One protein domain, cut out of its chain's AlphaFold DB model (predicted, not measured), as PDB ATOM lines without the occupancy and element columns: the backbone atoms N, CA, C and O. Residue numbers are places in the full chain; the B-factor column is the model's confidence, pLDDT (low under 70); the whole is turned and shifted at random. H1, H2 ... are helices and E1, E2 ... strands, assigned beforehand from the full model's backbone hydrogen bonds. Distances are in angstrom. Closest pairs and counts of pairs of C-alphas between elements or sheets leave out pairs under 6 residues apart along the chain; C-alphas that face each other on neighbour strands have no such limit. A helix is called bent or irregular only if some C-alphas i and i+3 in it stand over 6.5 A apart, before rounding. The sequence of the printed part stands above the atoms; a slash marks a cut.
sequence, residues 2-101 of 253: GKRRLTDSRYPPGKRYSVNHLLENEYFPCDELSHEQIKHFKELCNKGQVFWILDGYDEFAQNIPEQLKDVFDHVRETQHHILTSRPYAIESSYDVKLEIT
ATOM      1  N   GLY A   2       2.103 -38.136 -21.111       44.34
ATOM      2  CA  GLY A   2       2.220 -38.610 -19.721       44.34
ATOM      3  C   GLY A   2       3.391 -37.962 -18.971       44.34
ATOM      4  O   GLY A   2       4.354 -37.535 -19.603       44.34
ATOM      5  N   LYS A   3       3.322 -37.930 -17.633       49.44
ATOM      6  CA  LYS A   3       4.194 -37.248 -16.639       49.44
ATOM      7  C   LYS A   3       5.694 -37.584 -16.653       49.44
ATOM      8  O   LYS A   3       6.375 -37.397 -15.650       49.44
ATOM      9  N   ARG A   4       6.252 -38.067 -17.760       52.00
ATOM     10  CA  ARG A   4       7.657 -38.485 -17.906       52.00
ATOM     11  C   ARG A   4       8.693 -37.409 -17.543       52.00
ATOM     12  O   ARG A   4       9.882 -37.704 -17.587       52.00
ATOM     13  N   ARG A   5       8.284 -36.170 -17.266       63.03
ATOM     14  CA  ARG A   5       9.149 -34.991 -17.312       63.03
ATOM     15  C   ARG A   5       8.899 -33.950 -16.209       63.03
ATOM     16  O   ARG A   5       9.647 -32.984 -16.137       63.03
ATOM     17  N   LEU A   6       7.931 -34.145 -15.309       72.19
ATOM     18  CA  LEU A   6       7.690 -33.221 -14.187       72.19
ATOM     19  C   LEU A   6       8.634 -33.522 -13.008       72.19
ATOM     20  O   LEU A   6       8.198 -33.900 -11.927       72.19
ATOM     21  N   THR A   7       9.941 -33.442 -13.250       71.69
ATOM     22  CA  THR A   7      10.997 -33.754 -12.274       71.69
ATOM     23  C   THR A   7      11.640 -32.483 -11.737       71.69
ATOM     24  O   THR A   7      11.704 -31.485 -12.450       71.69
ATOM     25  N   ASP A   8      12.237 -32.535 -10.544       72.75
ATOM     26  CA  ASP A   8      12.988 -31.399  -9.977       72.75
ATOM     27  C   ASP A   8      14.163 -30.953 -10.860       72.75
ATOM     28  O   ASP A   8      14.557 -29.793 -10.849       72.75
ATOM     29  N   SER A   9      14.708 -31.849 -11.687       74.44
ATOM     30  CA  SER A   9      15.729 -31.485 -12.674       74.44
ATOM     31  C   SER A   9      15.196 -30.590 -13.799       74.44
ATOM     32  O   SER A   9      15.931 -29.746 -14.305       74.44
ATOM     33  N   ARG A  10      13.930 -30.762 -14.197       75.75
ATOM     34  CA  ARG A  10      13.261 -29.956 -15.235       75.75
ATOM     35  C   ARG A  10      12.529 -28.752 -14.657       75.75
ATOM     36  O   ARG A  10      12.473 -27.708 -15.298       75.75
ATOM     37  N   TYR A  11      12.035 -28.890 -13.433       83.88
ATOM     38  CA  TYR A  11      11.369 -27.847 -12.670       83.88
ATOM     39  C   TYR A  11      12.056 -27.676 -11.311       83.88
ATOM     40  O   TYR A  11      11.497 -28.094 -10.301       83.88
ATOM     41  N   PRO A  12      13.259 -27.068 -11.256       83.75
ATOM     42  CA  PRO A  12      13.954 -26.795 -10.001       83.75
ATOM     43  C   PRO A  12      13.068 -26.116  -8.944       83.75
ATOM     44  O   PRO A  12      12.362 -25.155  -9.291       83.75
ATOM     45  N   PRO A  13      13.137 -26.557  -7.672       83.06
ATOM     46  CA  PRO A  13      12.477 -25.891  -6.552       83.06
ATOM     47  C   PRO A  13      12.915 -24.426  -6.400       83.06
ATOM     48  O   PRO A  13      14.008 -24.038  -6.818       83.06
ATOM     49  N   GLY A  14      12.060 -23.598  -5.795       80.31
ATOM     50  CA  GLY A  14      12.343 -22.175  -5.552       80.31
ATOM     51  C   GLY A  14      12.144 -21.254  -6.764       80.31
ATOM     52  O   GLY A  14      12.374 -20.050  -6.666       80.31
ATOM     53  N   LYS A  15      11.686 -21.789  -7.902       82.19
ATOM     54  CA  LYS A  15      11.226 -21.007  -9.058       82.19
ATOM     55  C   LYS A  15       9.702 -21.024  -9.133       82.19
ATOM     56  O   LYS A  15       9.075 -22.032  -8.821       82.19
ATOM     57  N   ARG A  16       9.116 -19.917  -9.594       80.50
ATOM     58  CA  ARG A  16       7.697 -19.861  -9.956       80.50
ATOM     59  C   ARG A  16       7.527 -20.263 -11.409       80.50
ATOM     60  O   ARG A  16       8.138 -19.659 -12.289       80.50
ATOM     61  N   TYR A  17       6.680 -21.253 -11.641       87.12
ATOM     62  CA  TYR A  17       6.312 -21.687 -12.979       87.12
ATOM     63  C   TYR A  17       4.947 -21.124 -13.358       87.12
ATOM     64  O   TYR A  17       4.164 -20.681 -12.524       87.12
ATOM     65  N   SER A  18       4.679 -21.124 -14.654       86.12
ATOM     66  CA  SER A  18       3.374 -20.796 -15.217       86.12
ATOM     67  C   SER A  18       3.045 -21.815 -16.294       86.12
ATOM     68  O   SER A  18       3.910 -22.590 -16.712       86.12
ATOM     69  N   VAL A  19       1.814 -21.784 -16.790       83.50
ATOM     70  CA  VAL A  19       1.366 -22.669 -17.870       83.50
ATOM     71  C   VAL A  19       2.276 -22.567 -19.100       83.50
ATOM     72  O   VAL A  19       2.608 -23.578 -19.708       83.50
ATOM     73  N   ASN A  20       2.779 -21.367 -19.405       82.69
ATOM     74  CA  ASN A  20       3.717 -21.153 -20.508       82.69
ATOM     75  C   ASN A  20       5.021 -21.949 -20.340       82.69
ATOM     76  O   ASN A  20       5.538 -22.468 -21.324       82.69
ATOM     77  N   HIS A  21       5.510 -22.117 -19.110       85.38
ATOM     78  CA  HIS A  21       6.700 -22.928 -18.843       85.38
ATOM     79  C   HIS A  21       6.431 -24.427 -19.034       85.38
ATOM     80  O   HIS A  21       7.299 -25.141 -19.527       85.38
ATOM     81  N   LEU A  22       5.228 -24.910 -18.684       81.25
ATOM     82  CA  LEU A  22       4.835 -26.292 -18.987       81.25
ATOM     83  C   LEU A  22       4.827 -26.529 -20.501       81.25
ATOM     84  O   LEU A  22       5.341 -27.539 -20.971       81.25
ATOM     85  N   LEU A  23       4.300 -25.584 -21.279       80.19
ATOM     86  CA  LEU A  23       4.262 -25.686 -22.739       80.19
ATOM     87  C   LEU A  23       5.662 -25.688 -23.355       80.19
ATOM     88  O   LEU A  23       5.949 -26.515 -24.215       80.19
ATOM     89  N   GLU A  24       6.544 -24.810 -22.880       81.44
ATOM     90  CA  GLU A  24       7.933 -24.724 -23.341       81.44
ATOM     91  C   GLU A  24       8.749 -25.976 -23.049       81.44
ATOM     92  O   GLU A  24       9.552 -26.392 -23.879       81.44
ATOM     93  N   ASN A  25       8.559 -26.582 -21.881       79.62
ATOM     94  CA  ASN A  25       9.378 -27.711 -21.454       79.62
ATOM     95  C   ASN A  25       8.796 -29.057 -21.893       79.62
ATOM     96  O   ASN A  25       9.545 -30.018 -22.124       79.62
ATOM     97  N   GLU A  26       7.471 -29.152 -21.994       78.00
ATOM     98  CA  GLU A  26       6.784 -30.392 -22.339       78.00
ATOM     99  C   GLU A  26       6.391 -30.433 -23.806       78.00
ATOM    100  O   GLU A  26       6.801 -31.362 -24.493       78.00
ATOM    101  N   TYR A  27       5.660 -29.437 -24.298       74.75
ATOM    102  CA  TYR A  27       4.974 -29.524 -25.586       74.75
ATOM    103  C   TYR A  27       5.838 -29.065 -26.771       74.75
ATOM    104  O   TYR A  27       6.063 -29.833 -27.702       74.75
ATOM    105  N   PHE A  28       6.400 -27.855 -26.726       76.88
ATOM    106  CA  PHE A  28       7.173 -27.296 -27.846       76.88
ATOM    107  C   PHE A  28       8.419 -28.094 -28.250       76.88
ATOM    108  O   PHE A  28       8.706 -28.133 -29.437       76.88
ATOM    109  N   PRO A  29       9.150 -28.793 -27.362       70.75
ATOM    110  CA  PRO A  29      10.280 -29.618 -27.790       70.75
ATOM    111  C   PRO A  29       9.863 -30.838 -28.622       70.75
ATOM    112  O   PRO A  29      10.729 -31.548 -29.128       70.75
ATOM    113  N   CYS A  30       8.565 -31.140 -28.693       61.44
ATOM    114  CA  CYS A  30       8.023 -32.228 -29.496       61.44
ATOM    115  C   CYS A  30       7.565 -31.786 -30.893       61.44
ATOM    116  O   CYS A  30       7.365 -32.667 -31.724       61.44
ATOM    117  N   ASP A  31       7.471 -30.478 -31.157       64.75
ATOM    118  CA  ASP A  31       7.015 -29.919 -32.431       64.75
ATOM    119  C   ASP A  31       8.052 -28.915 -32.976       64.75
ATOM    120  O   ASP A  31       8.575 -28.076 -32.245       64.75
ATOM    121  N   GLU A  32       8.337 -28.938 -34.282       72.94
ATOM    122  CA  GLU A  32       9.192 -27.931 -34.937       72.94
ATOM    123  C   GLU A  32       8.431 -26.605 -35.138       72.94
ATOM    124  O   GLU A  32       8.152 -26.178 -36.258       72.94
ATOM    125  N   LEU A  33       8.035 -25.957 -34.040       78.69
ATOM    126  CA  LEU A  33       7.284 -24.703 -34.084       78.69
ATOM    127  C   LEU A  33       8.208 -23.503 -34.287       78.69
ATOM    128  O   LEU A  33       9.235 -23.348 -33.622       78.69
ATOM    129  N   SER A  34       7.796 -22.590 -35.164       84.12
ATOM    130  CA  SER A  34       8.447 -21.295 -35.320       84.12
ATOM    131  C   SER A  34       8.217 -20.402 -34.093       84.12
ATOM    132  O   SER A  34       7.262 -20.565 -33.326       84.12
ATOM    133  N   HIS A  35       9.064 -19.384 -33.929       84.50
ATOM    134  CA  HIS A  35       8.918 -18.399 -32.851       84.50
ATOM    135  C   HIS A  35       7.557 -17.680 -32.885       84.50
ATOM    136  O   HIS A  35       6.993 -17.374 -31.832       84.50
ATOM    137  N   GLU A  36       7.007 -17.431 -34.078       86.25
ATOM    138  CA  GLU A  36       5.690 -16.806 -34.236       86.25
ATOM    139  C   GLU A  36       4.564 -17.731 -33.772       86.25
ATOM    140  O   GLU A  36       3.659 -17.286 -33.067       86.25
ATOM    141  N   GLN A  37       4.651 -19.026 -34.090       84.75
ATOM    142  CA  GLN A  37       3.677 -20.025 -33.645       84.75
ATOM    143  C   GLN A  37       3.688 -20.175 -32.123       84.75
ATOM    144  O   GLN A  37       2.626 -20.184 -31.503       84.75
ATOM    145  N   ILE A  38       4.874 -20.209 -31.507       84.44
ATOM    146  CA  ILE A  38       5.021 -20.256 -30.044       84.44
ATOM    147  C   ILE A  38       4.368 -19.033 -29.397       84.44
ATOM    148  O   ILE A  38       3.615 -19.163 -28.430       84.44
ATOM    149  N   LYS A  39       4.642 -17.832 -29.924       86.81
ATOM    150  CA  LYS A  39       4.057 -16.593 -29.402       86.81
ATOM    151  C   LYS A  39       2.535 -16.611 -29.525       86.81
ATOM    152  O   LYS A  39       1.847 -16.335 -28.544       86.81
ATOM    153  N   HIS A  40       2.023 -16.985 -30.695       87.06
ATOM    154  CA  HIS A  40       0.589 -17.078 -30.934       87.06
ATOM    155  C   HIS A  40      -0.084 -18.081 -29.988       87.06
ATOM    156  O   HIS A  40      -1.105 -17.769 -29.381       87.06
ATOM    157  N   PHE A  41       0.519 -19.252 -29.780       84.06
ATOM    158  CA  PHE A  41      -0.024 -20.261 -28.874       84.06
ATOM    159  C   PHE A  41      -0.078 -19.767 -27.421       84.06
ATOM    160  O   PHE A  41      -1.101 -19.912 -26.757       84.06
ATOM    161  N   LYS A  42       0.980 -19.102 -26.937       84.50
ATOM    162  CA  LYS A  42       0.987 -18.474 -25.601       84.50
ATOM    163  C   LYS A  42      -0.116 -17.425 -25.452       84.50
ATOM    164  O   LYS A  42      -0.740 -17.337 -24.398       84.50
ATOM    165  N   GLU A  43      -0.376 -16.635 -26.493       88.25
ATOM    166  CA  GLU A  43      -1.483 -15.673 -26.494       88.25
ATOM    167  C   GLU A  43      -2.846 -16.371 -26.387       88.25
ATOM    168  O   GLU A  43      -3.701 -15.900 -25.637       88.25
ATOM    169  N   LEU A  44      -3.044 -17.496 -27.082       86.88
ATOM    170  CA  LEU A  44      -4.265 -18.302 -26.970       86.88
ATOM    171  C   LEU A  44      -4.426 -18.892 -25.563       86.88
ATOM    172  O   LEU A  44      -5.517 -18.814 -24.998       86.88
ATOM    173  N   CYS A  45      -3.351 -19.416 -24.966       84.06
ATOM    174  CA  CYS A  45      -3.368 -19.901 -23.581       84.06
ATOM    175  C   CYS A  45      -3.753 -18.797 -22.598       84.06
ATOM    176  O   CYS A  45      -4.651 -18.979 -21.782       84.06
ATOM    177  N   ASN A  46      -3.130 -17.623 -22.710       83.12
ATOM    178  CA  ASN A  46      -3.427 -16.494 -21.828       83.12
ATOM    179  C   ASN A  46      -4.878 -15.993 -21.977       83.12
ATOM    180  O   ASN A  46      -5.416 -15.403 -21.045       83.12
ATOM    181  N   LYS A  47      -5.517 -16.223 -23.132       86.38
ATOM    182  CA  LYS A  47      -6.932 -15.901 -23.390       86.38
ATOM    183  C   LYS A  47      -7.906 -17.005 -22.954       86.38
ATOM    184  O   LYS A  47      -9.103 -16.844 -23.168       86.38
ATOM    185  N   GLY A  48      -7.426 -18.125 -22.407       83.56
ATOM    186  CA  GLY A  48      -8.271 -19.274 -22.062       83.56
ATOM    187  C   GLY A  48      -8.808 -20.036 -23.278       83.56
ATOM    188  O   GLY A  48      -9.771 -20.783 -23.167       83.56
ATOM    189  N   GLN A  49      -8.207 -19.848 -24.457       88.00
ATOM    190  CA  GLN A  49      -8.649 -20.465 -25.717       88.00
ATOM    191  C   GLN A  49      -7.962 -21.807 -25.995       88.00
ATOM    192  O   GLN A  49      -8.072 -22.346 -27.096       88.00
ATOM    193  N   VAL A  50      -7.244 -22.346 -25.009       86.38
ATOM    194  CA  VAL A  50      -6.608 -23.659 -25.086       86.38
ATOM    195  C   VAL A  50      -7.359 -24.639 -24.206       86.38
ATOM    196  O   VAL A  50      -7.658 -24.363 -23.047       86.38
ATOM    197  N   PHE A  51      -7.654 -25.792 -24.795       89.38
ATOM    198  CA  PHE A  51      -8.350 -26.881 -24.142       89.38
ATOM    199  C   PHE A  51      -7.361 -27.943 -23.659       89.38
ATOM    200  O   PHE A  51      -6.559 -28.457 -24.441       89.38
ATOM    201  N   TRP A  52      -7.428 -28.279 -22.374       88.94
ATOM    202  CA  TRP A  52      -6.489 -29.184 -21.717       88.94
ATOM    203  C   TRP A  52      -7.092 -30.572 -21.505       88.94
ATOM    204  O   TRP A  52      -8.232 -30.706 -21.071       88.94
ATOM    205  N   ILE A  53      -6.307 -31.619 -21.757       90.44
ATOM    206  CA  ILE A  53      -6.677 -33.001 -21.427       90.44
ATOM    207  C   ILE A  53      -5.708 -33.505 -20.360       90.44
ATOM    208  O   ILE A  53      -4.522 -33.710 -20.628       90.44
ATOM    209  N   LEU A  54      -6.221 -33.679 -19.145       88.06
ATOM    210  CA  LEU A  54      -5.485 -34.144 -17.975       88.06
ATOM    211  C   LEU A  54      -5.819 -35.618 -17.736       88.06
ATOM    212  O   LEU A  54      -6.852 -35.942 -17.157       88.06
ATOM    213  N   ASP A  55      -4.950 -36.504 -18.216       88.06
ATOM    214  CA  ASP A  55      -5.178 -37.948 -18.161       88.06
ATOM    215  C   ASP A  55      -4.575 -38.582 -16.893       88.06
ATOM    216  O   ASP A  55      -3.389 -38.382 -16.603       88.06
ATOM    217  N   GLY A  56      -5.385 -39.328 -16.137       88.00
ATOM    218  CA  GLY A  56      -4.962 -40.094 -14.959       88.00
ATOM    219  C   GLY A  56      -4.672 -39.243 -13.719       88.00
ATOM    220  O   GLY A  56      -3.574 -39.323 -13.162       88.00
ATOM    221  N   TYR A  57      -5.627 -38.415 -13.282       87.19
ATOM    222  CA  TYR A  57      -5.487 -37.502 -12.133       87.19
ATOM    223  C   TYR A  57      -5.126 -38.185 -10.812       87.19
ATOM    224  O   TYR A  57      -4.243 -37.708 -10.096       87.19
ATOM    225  N   ASP A  58      -5.719 -39.340 -10.524       85.00
ATOM    226  CA  ASP A  58      -5.470 -40.126  -9.309       85.00
ATOM    227  C   ASP A  58      -4.001 -40.528  -9.157       85.00
ATOM    228  O   ASP A  58      -3.485 -40.613  -8.047       85.00
ATOM    229  N   GLU A  59      -3.297 -40.705 -10.273       80.75
ATOM    230  CA  GLU A  59      -1.892 -41.094 -10.280       80.75
ATOM    231  C   GLU A  59      -0.933 -39.923  -9.984       80.75
ATOM    232  O   GLU A  59       0.278 -40.126  -9.919       80.75
ATOM    233  N   PHE A  60      -1.391 -38.662  -9.956       76.12
ATOM    234  CA  PHE A  60      -0.514 -37.526  -9.608       76.12
ATOM    235  C   PHE A  60      -1.041 -36.566  -8.581       76.12
ATOM    236  O   PHE A  60      -0.210 -35.843  -8.053       76.12
ATOM    237  N   ALA A  61      -2.335 -36.535  -8.280       77.38
ATOM    238  CA  ALA A  61      -2.894 -35.547  -7.363       77.38
ATOM    239  C   ALA A  61      -2.099 -35.435  -6.044       77.38
ATOM    240  O   ALA A  61      -1.912 -34.339  -5.528       77.38
ATOM    241  N   GLN A  62      -1.553 -36.556  -5.557       72.56
ATOM    242  CA  GLN A  62      -0.753 -36.633  -4.328       72.56
ATOM    243  C   GLN A  62       0.754 -36.373  -4.515       72.56
ATOM    244  O   GLN A  62       1.455 -36.125  -3.542       72.56
ATOM    245  N   ASN A  63       1.253 -36.419  -5.751       74.62
ATOM    246  CA  ASN A  63       2.677 -36.368  -6.096       74.62
ATOM    247  C   ASN A  63       3.027 -35.158  -6.984       74.62
ATOM    248  O   ASN A  63       4.046 -35.177  -7.676       74.62
ATOM    249  N   ILE A  64       2.178 -34.123  -7.024       78.50
ATOM    250  CA  ILE A  64       2.494 -32.878  -7.736       78.50
ATOM    251  C   ILE A  64       3.664 -32.198  -7.014       78.50
ATOM    252  O   ILE A  64       3.528 -31.905  -5.825       78.50
ATOM    253  N   PRO A  65       4.788 -31.910  -7.701       81.06
ATOM    254  CA  PRO A  65       5.860 -31.120  -7.107       81.06
ATOM    255  C   PRO A  65       5.322 -29.765  -6.640       81.06
ATOM    256  O   PRO A  65       4.592 -29.109  -7.383       81.06
ATOM    257  N   GLU A  66       5.677 -29.337  -5.431       83.56
ATOM    258  CA  GLU A  66       5.124 -28.134  -4.789       83.56
ATOM    259  C   GLU A  66       5.212 -26.893  -5.693       83.56
ATOM    260  O   GLU A  66       4.244 -26.153  -5.848       83.56
ATOM    261  N   GLN A  67       6.330 -26.738  -6.402       84.50
ATOM    262  CA  GLN A  67       6.594 -25.656  -7.348       84.50
ATOM    263  C   GLN A  67       5.667 -25.633  -8.579       84.50
ATOM    264  O   GLN A  67       5.574 -24.615  -9.264       84.50
ATOM    265  N   LEU A  68       5.005 -26.750  -8.891       86.31
ATOM    266  CA  LEU A  68       4.055 -26.876  -9.998       86.31
ATOM    267  C   LEU A  68       2.597 -26.823  -9.550       86.31
ATOM    268  O   LEU A  68       1.721 -26.695 -10.405       86.31
ATOM    269  N   LYS A  69       2.332 -26.905  -8.244       86.25
ATOM    270  CA  LYS A  69       0.975 -26.954  -7.697       86.25
ATOM    271  C   LYS A  69       0.133 -25.761  -8.153       86.25
ATOM    272  O   LYS A  69      -0.908 -25.969  -8.766       86.25
ATOM    273  N   ASP A  70       0.668 -24.550  -8.014       86.94
ATOM    274  CA  ASP A  70       0.013 -23.312  -8.460       86.94
ATOM    275  C   ASP A  70      -0.330 -23.330  -9.959       86.94
ATOM    276  O   ASP A  70      -1.347 -22.785 -10.386       86.94
ATOM    277  N   VAL A  71       0.511 -23.964 -10.783       88.25
ATOM    278  CA  VAL A  71       0.272 -24.056 -12.228       88.25
ATOM    279  C   VAL A  71      -0.877 -25.010 -12.529       88.25
ATOM    280  O   VAL A  71      -1.724 -24.700 -13.364       88.25
ATOM    281  N   PHE A  72      -0.915 -26.161 -11.857       87.00
ATOM    282  CA  PHE A  72      -2.006 -27.120 -12.006       87.00
ATOM    283  C   PHE A  72      -3.330 -26.557 -11.501       87.00
ATOM    284  O   PHE A  72      -4.342 -26.710 -12.185       87.00
ATOM    285  N   ASP A  73      -3.319 -25.870 -10.361       87.19
ATOM    286  CA  ASP A  73      -4.507 -25.213  -9.820       87.19
ATOM    287  C   ASP A  73      -4.989 -24.117 -10.781       87.19
ATOM    288  O   ASP A  73      -6.160 -24.101 -11.149       87.19
ATOM    289  N   HIS A  74      -4.081 -23.319 -11.354       87.00
ATOM    290  CA  HIS A  74      -4.441 -22.343 -12.385       87.00
ATOM    291  C   HIS A  74      -5.082 -22.980 -13.630       87.00
ATOM    292  O   HIS A  74      -6.069 -22.449 -14.145       87.00
ATOM    293  N   VAL A  75      -4.563 -24.112 -14.128       88.38
ATOM    294  CA  VAL A  75      -5.183 -24.834 -15.258       88.38
ATOM    295  C   VAL A  75      -6.588 -25.309 -14.887       88.38
ATOM    296  O   VAL A  75      -7.514 -25.144 -15.676       88.38
ATOM    297  N   ARG A  76      -6.766 -25.860 -13.686       87.25
ATOM    298  CA  ARG A  76      -8.058 -26.390 -13.230       87.25
ATOM    299  C   ARG A  76      -9.094 -25.301 -12.966       87.25
ATOM    300  O   ARG A  76     -10.272 -25.520 -13.213       87.25
ATOM    301  N   GLU A  77      -8.676 -24.148 -12.462       85.88
ATOM    302  CA  GLU A  77      -9.594 -23.083 -12.050       85.88
ATOM    303  C   GLU A  77      -9.932 -22.112 -13.183       85.88
ATOM    304  O   GLU A  77     -11.012 -21.526 -13.184       85.88
ATOM    305  N   THR A  78      -9.019 -21.913 -14.140       83.75
ATOM    306  CA  THR A  78      -9.151 -20.827 -15.129       83.75
ATOM    307  C   THR A  78      -9.222 -21.291 -16.579       83.75
ATOM    308  O   THR A  78      -9.643 -20.512 -17.433       83.75
ATOM    309  N   GLN A  79      -8.808 -22.525 -16.886       86.06
ATOM    310  CA  GLN A  79      -8.736 -23.024 -18.261       86.06
ATOM    311  C   GLN A  79      -9.821 -24.065 -18.538       86.06
ATOM    312  O   GLN A  79     -10.236 -24.829 -17.665       86.06
ATOM    313  N   HIS A  80     -10.241 -24.152 -19.800       90.38
ATOM    314  CA  HIS A  80     -11.107 -25.237 -20.245       90.38
ATOM    315  C   HIS A  80     -10.337 -26.557 -20.246       90.38
ATOM    316  O   HIS A  80      -9.272 -26.658 -20.860       90.38
ATOM    317  N   HIS A  81     -10.877 -27.580 -19.585       90.75
ATOM    318  CA  HIS A  81     -10.201 -28.864 -19.477       90.75
ATOM    319  C   HIS A  81     -11.167 -30.051 -19.358       90.75
ATOM    320  O   HIS A  81     -12.291 -29.915 -18.879       90.75
ATOM    321  N   ILE A  82     -10.702 -31.227 -19.782       92.75
ATOM    322  CA  ILE A  82     -11.231 -32.533 -19.378       92.75
ATOM    323  C   ILE A  82     -10.186 -33.199 -18.498       92.75
ATOM    324  O   ILE A  82      -9.001 -33.233 -18.832       92.75
ATOM    325  N   LEU A  83     -10.647 -33.764 -17.390       91.31
ATOM    326  CA  LEU A  83      -9.832 -34.524 -16.460       91.31
ATOM    327  C   LEU A  83     -10.380 -35.946 -16.360       91.31
ATOM    328  O   LEU A  83     -11.572 -36.136 -16.115       91.31
ATOM    329  N   THR A  84      -9.516 -36.939 -16.552       92.69
ATOM    330  CA  THR A  84      -9.848 -38.348 -16.315       92.69
ATOM    331  C   THR A  84      -9.257 -38.773 -14.974       92.69
ATOM    332  O   THR A  84      -8.155 -38.368 -14.596       92.69
ATOM    333  N   SER A  85     -10.002 -39.569 -14.216       91.06
ATOM    334  CA  SER A  85      -9.525 -40.114 -12.951       91.06
ATOM    335  C   SER A  85     -10.322 -41.340 -12.551       91.06
ATOM    336  O   SER A  85     -11.472 -41.508 -12.962       91.06
ATOM    337  N   ARG A  86      -9.740 -42.166 -11.685       89.25
ATOM    338  CA  ARG A  86     -10.499 -43.164 -10.934       89.25
ATOM    339  C   ARG A  86     -11.483 -42.496  -9.957       89.25
ATOM    340  O   ARG A  86     -11.181 -41.426  -9.426       89.25
ATOM    341  N   PRO A  87     -12.625 -43.145  -9.651       87.69
ATOM    342  CA  PRO A  87     -13.700 -42.532  -8.864       87.69
ATOM    343  C   PRO A  87     -13.280 -41.991  -7.490       87.69
ATOM    344  O   PRO A  87     -13.850 -41.016  -7.017       87.69
ATOM    345  N   TYR A  88     -12.274 -42.600  -6.853       84.81
ATOM    346  CA  TYR A  88     -11.858 -42.251  -5.493       84.81
ATOM    347  C   TYR A  88     -11.057 -40.946  -5.377       84.81
ATOM    348  O   TYR A  88     -10.907 -40.449  -4.268       84.81
ATOM    349  N   ALA A  89     -10.512 -40.404  -6.471       81.25
ATOM    350  CA  ALA A  89      -9.643 -39.221  -6.419       81.25
ATOM    351  C   ALA A  89     -10.348 -37.917  -6.832       81.25
ATOM    352  O   ALA A  89      -9.734 -36.851  -6.847       81.25
ATOM    353  N   ILE A  90     -11.633 -37.982  -7.191       78.69
ATOM    354  CA  ILE A  90     -12.405 -36.812  -7.615       78.69
ATOM    355  C   ILE A  90     -13.079 -36.192  -6.388       78.69
ATOM    356  O   ILE A  90     -14.237 -36.470  -6.087       78.69
ATOM    357  N   GLU A  91     -12.352 -35.328  -5.684       69.69
ATOM    358  CA  GLU A  91     -12.871 -34.622  -4.499       69.69
ATOM    359  C   GLU A  91     -13.617 -33.323  -4.855       69.69
ATOM    360  O   GLU A  91     -14.457 -32.843  -4.097       69.69
ATOM    361  N   SER A  92     -13.336 -32.740  -6.024       69.44
ATOM    362  CA  SER A  92     -13.830 -31.410  -6.395       69.44
ATOM    363  C   SER A  92     -15.203 -31.420  -7.083       69.44
ATOM    364  O   SER A  92     -15.628 -32.386  -7.737       69.44
ATOM    365  N   SER A  93     -15.910 -30.295  -6.958       77.50
ATOM    366  CA  SER A  93     -17.095 -30.004  -7.763       77.50
ATOM    367  C   SER A  93     -16.663 -29.619  -9.177       77.50
ATOM    368  O   SER A  93     -15.819 -28.747  -9.343       77.50
ATOM    369  N   TYR A  94     -17.241 -30.280 -10.175       84.75
ATOM    370  CA  TYR A  94     -17.077 -29.973 -11.597       84.75
ATOM    371  C   TYR A  94     -18.466 -29.722 -12.174       84.75
ATOM    372  O   TYR A  94     -19.413 -30.394 -11.757       84.75
ATOM    373  N   ASP A  95     -18.574 -28.806 -13.139       88.31
ATOM    374  CA  ASP A  95     -19.850 -28.462 -13.787       88.31
ATOM    375  C   ASP A  95     -20.482 -29.665 -14.492       88.31
ATOM    376  O   ASP A  95     -21.699 -29.840 -14.497       88.31
ATOM    377  N   VAL A  96     -19.637 -30.518 -15.078       90.81
ATOM    378  CA  VAL A  96     -20.039 -31.736 -15.780       90.81
ATOM    379  C   VAL A  96     -19.216 -32.906 -15.256       90.81
ATOM    380  O   VAL A  96     -17.988 -32.852 -15.217       90.81
ATOM    381  N   LYS A  97     -19.903 -33.987 -14.881       90.94
ATOM    382  CA  LYS A  97     -19.294 -35.260 -14.485       90.94
ATOM    383  C   LYS A  97     -19.834 -36.361 -15.384       90.94
ATOM    384  O   LYS A  97     -21.046 -36.502 -15.529       90.94
ATOM    385  N   LEU A  98     -18.929 -37.119 -15.991       92.44
ATOM    386  CA  LEU A  98     -19.252 -38.256 -16.845       92.44
ATOM    387  C   LEU A  98     -18.618 -39.507 -16.244       92.44
ATOM    388  O   LEU A  98     -17.448 -39.489 -15.867       92.44
ATOM    389  N   GLU A  99     -19.389 -40.585 -16.177       92.25
ATOM    390  CA  GLU A  99     -18.908 -41.891 -15.738       92.25
ATOM    391  C   GLU A  99     -18.781 -42.825 -16.943       92.25
ATOM    392  O   GLU A  99     -19.710 -42.966 -17.741       92.25
ATOM    393  N   ILE A 100     -17.623 -43.474 -17.075       92.38
ATOM    394  CA  ILE A 100     -17.392 -44.499 -18.095       92.38
ATOM    395  C   ILE A 100     -17.762 -45.851 -17.488       92.38
ATOM    396  O   ILE A 100     -16.997 -46.423 -16.716       92.38
ATOM    397  N   THR A 101     -18.931 -46.374 -17.854       92.12
ATOM    398  CA  THR A 101     -19.486 -47.619 -17.289       92.12
ATOM    399  C   THR A 101     -19.082 -48.889 -18.046       92.12
ATOM    400  O   THR A 101     -19.423 -49.993 -17.627       92.12
TER     401      THR A 101
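What this domain is: This is residues 2 to 101 of the 253 residues of the protein "Hypothetical protein" of Rotaria magnacalcarata (UniProt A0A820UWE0). What is the main picture? A helical hairpin, H1 and H2, sits at one end of a small strand-helix-strand unit, E1, H3 and E2, whose two strands run side by side; the unnamed residues 84 to 101 lie at the other end. What is it made of? The 100 printed residues have three named helices and two named strands in the order H1, H2, E1, H3, E2, with the sheet E1, E2 parallel. The class is mostly helix, with under half of the residues, 45, in named elements. How large is it? It is compact, with a radius of gyration of the C-alphas of 14.5 A and spans of 43 by 29 by 21 A.

Where its parts are: Where do the helices lie? H1 is residues 19 to 30, 16.5 A long from C-alpha 19 at (1.366, -22.669, -17.870); H2 is residues 35 to 46, 16.7 A; H3 is residues 66 to 78, 19.1 A. H1 is only just irregular, C-alphas 25 and 28 being 6.8 A apart, and H3 is irregular, with 7.1 A between C-alphas 67 and 70. Where are the strands? E1 is residues 51 to 54, 9.9 A, and E2 residues 80 to 83, 10.1 A, ending at C-alpha 83 (-9.832, -34.524, -16.460).

How they stand to each other: What does H1 touch? It touches H2, closest at the C-alphas of Asn 20 and Lys 42, 6.4 A, at a steep tilt of 39 degrees, opposite ways. With residue 19 alone it only just touches H3, with 3 pairs of C-alphas within 8 A, the closest Val 19 and Val 71, 5.9 A, about perpendicular at 82 degrees. How do the strands pair? E1 and E2 are parallel at 20 degrees, with N 54 and O 82 within hydrogen-bond range at 2.8 A; the crossover through H3 is right-handed. How are the helix backbones? Every O i to N i+4 pair is within hydrogen-bond range in H2, against 5 of 8 in H1 and 7 of 9 in H3.

The domain as a whole: How far does it reach? The two C-alphas farthest apart, those of His 35 and Thr 101, are 43.6 A apart, and residues 29 to 36 stand free. Is anything cut or uncertain? The printed part has no cut, and E1 to H3 is the long link. The pLDDT is under 70 at residues 2 to 5, 30 to 31 and 91 to 92.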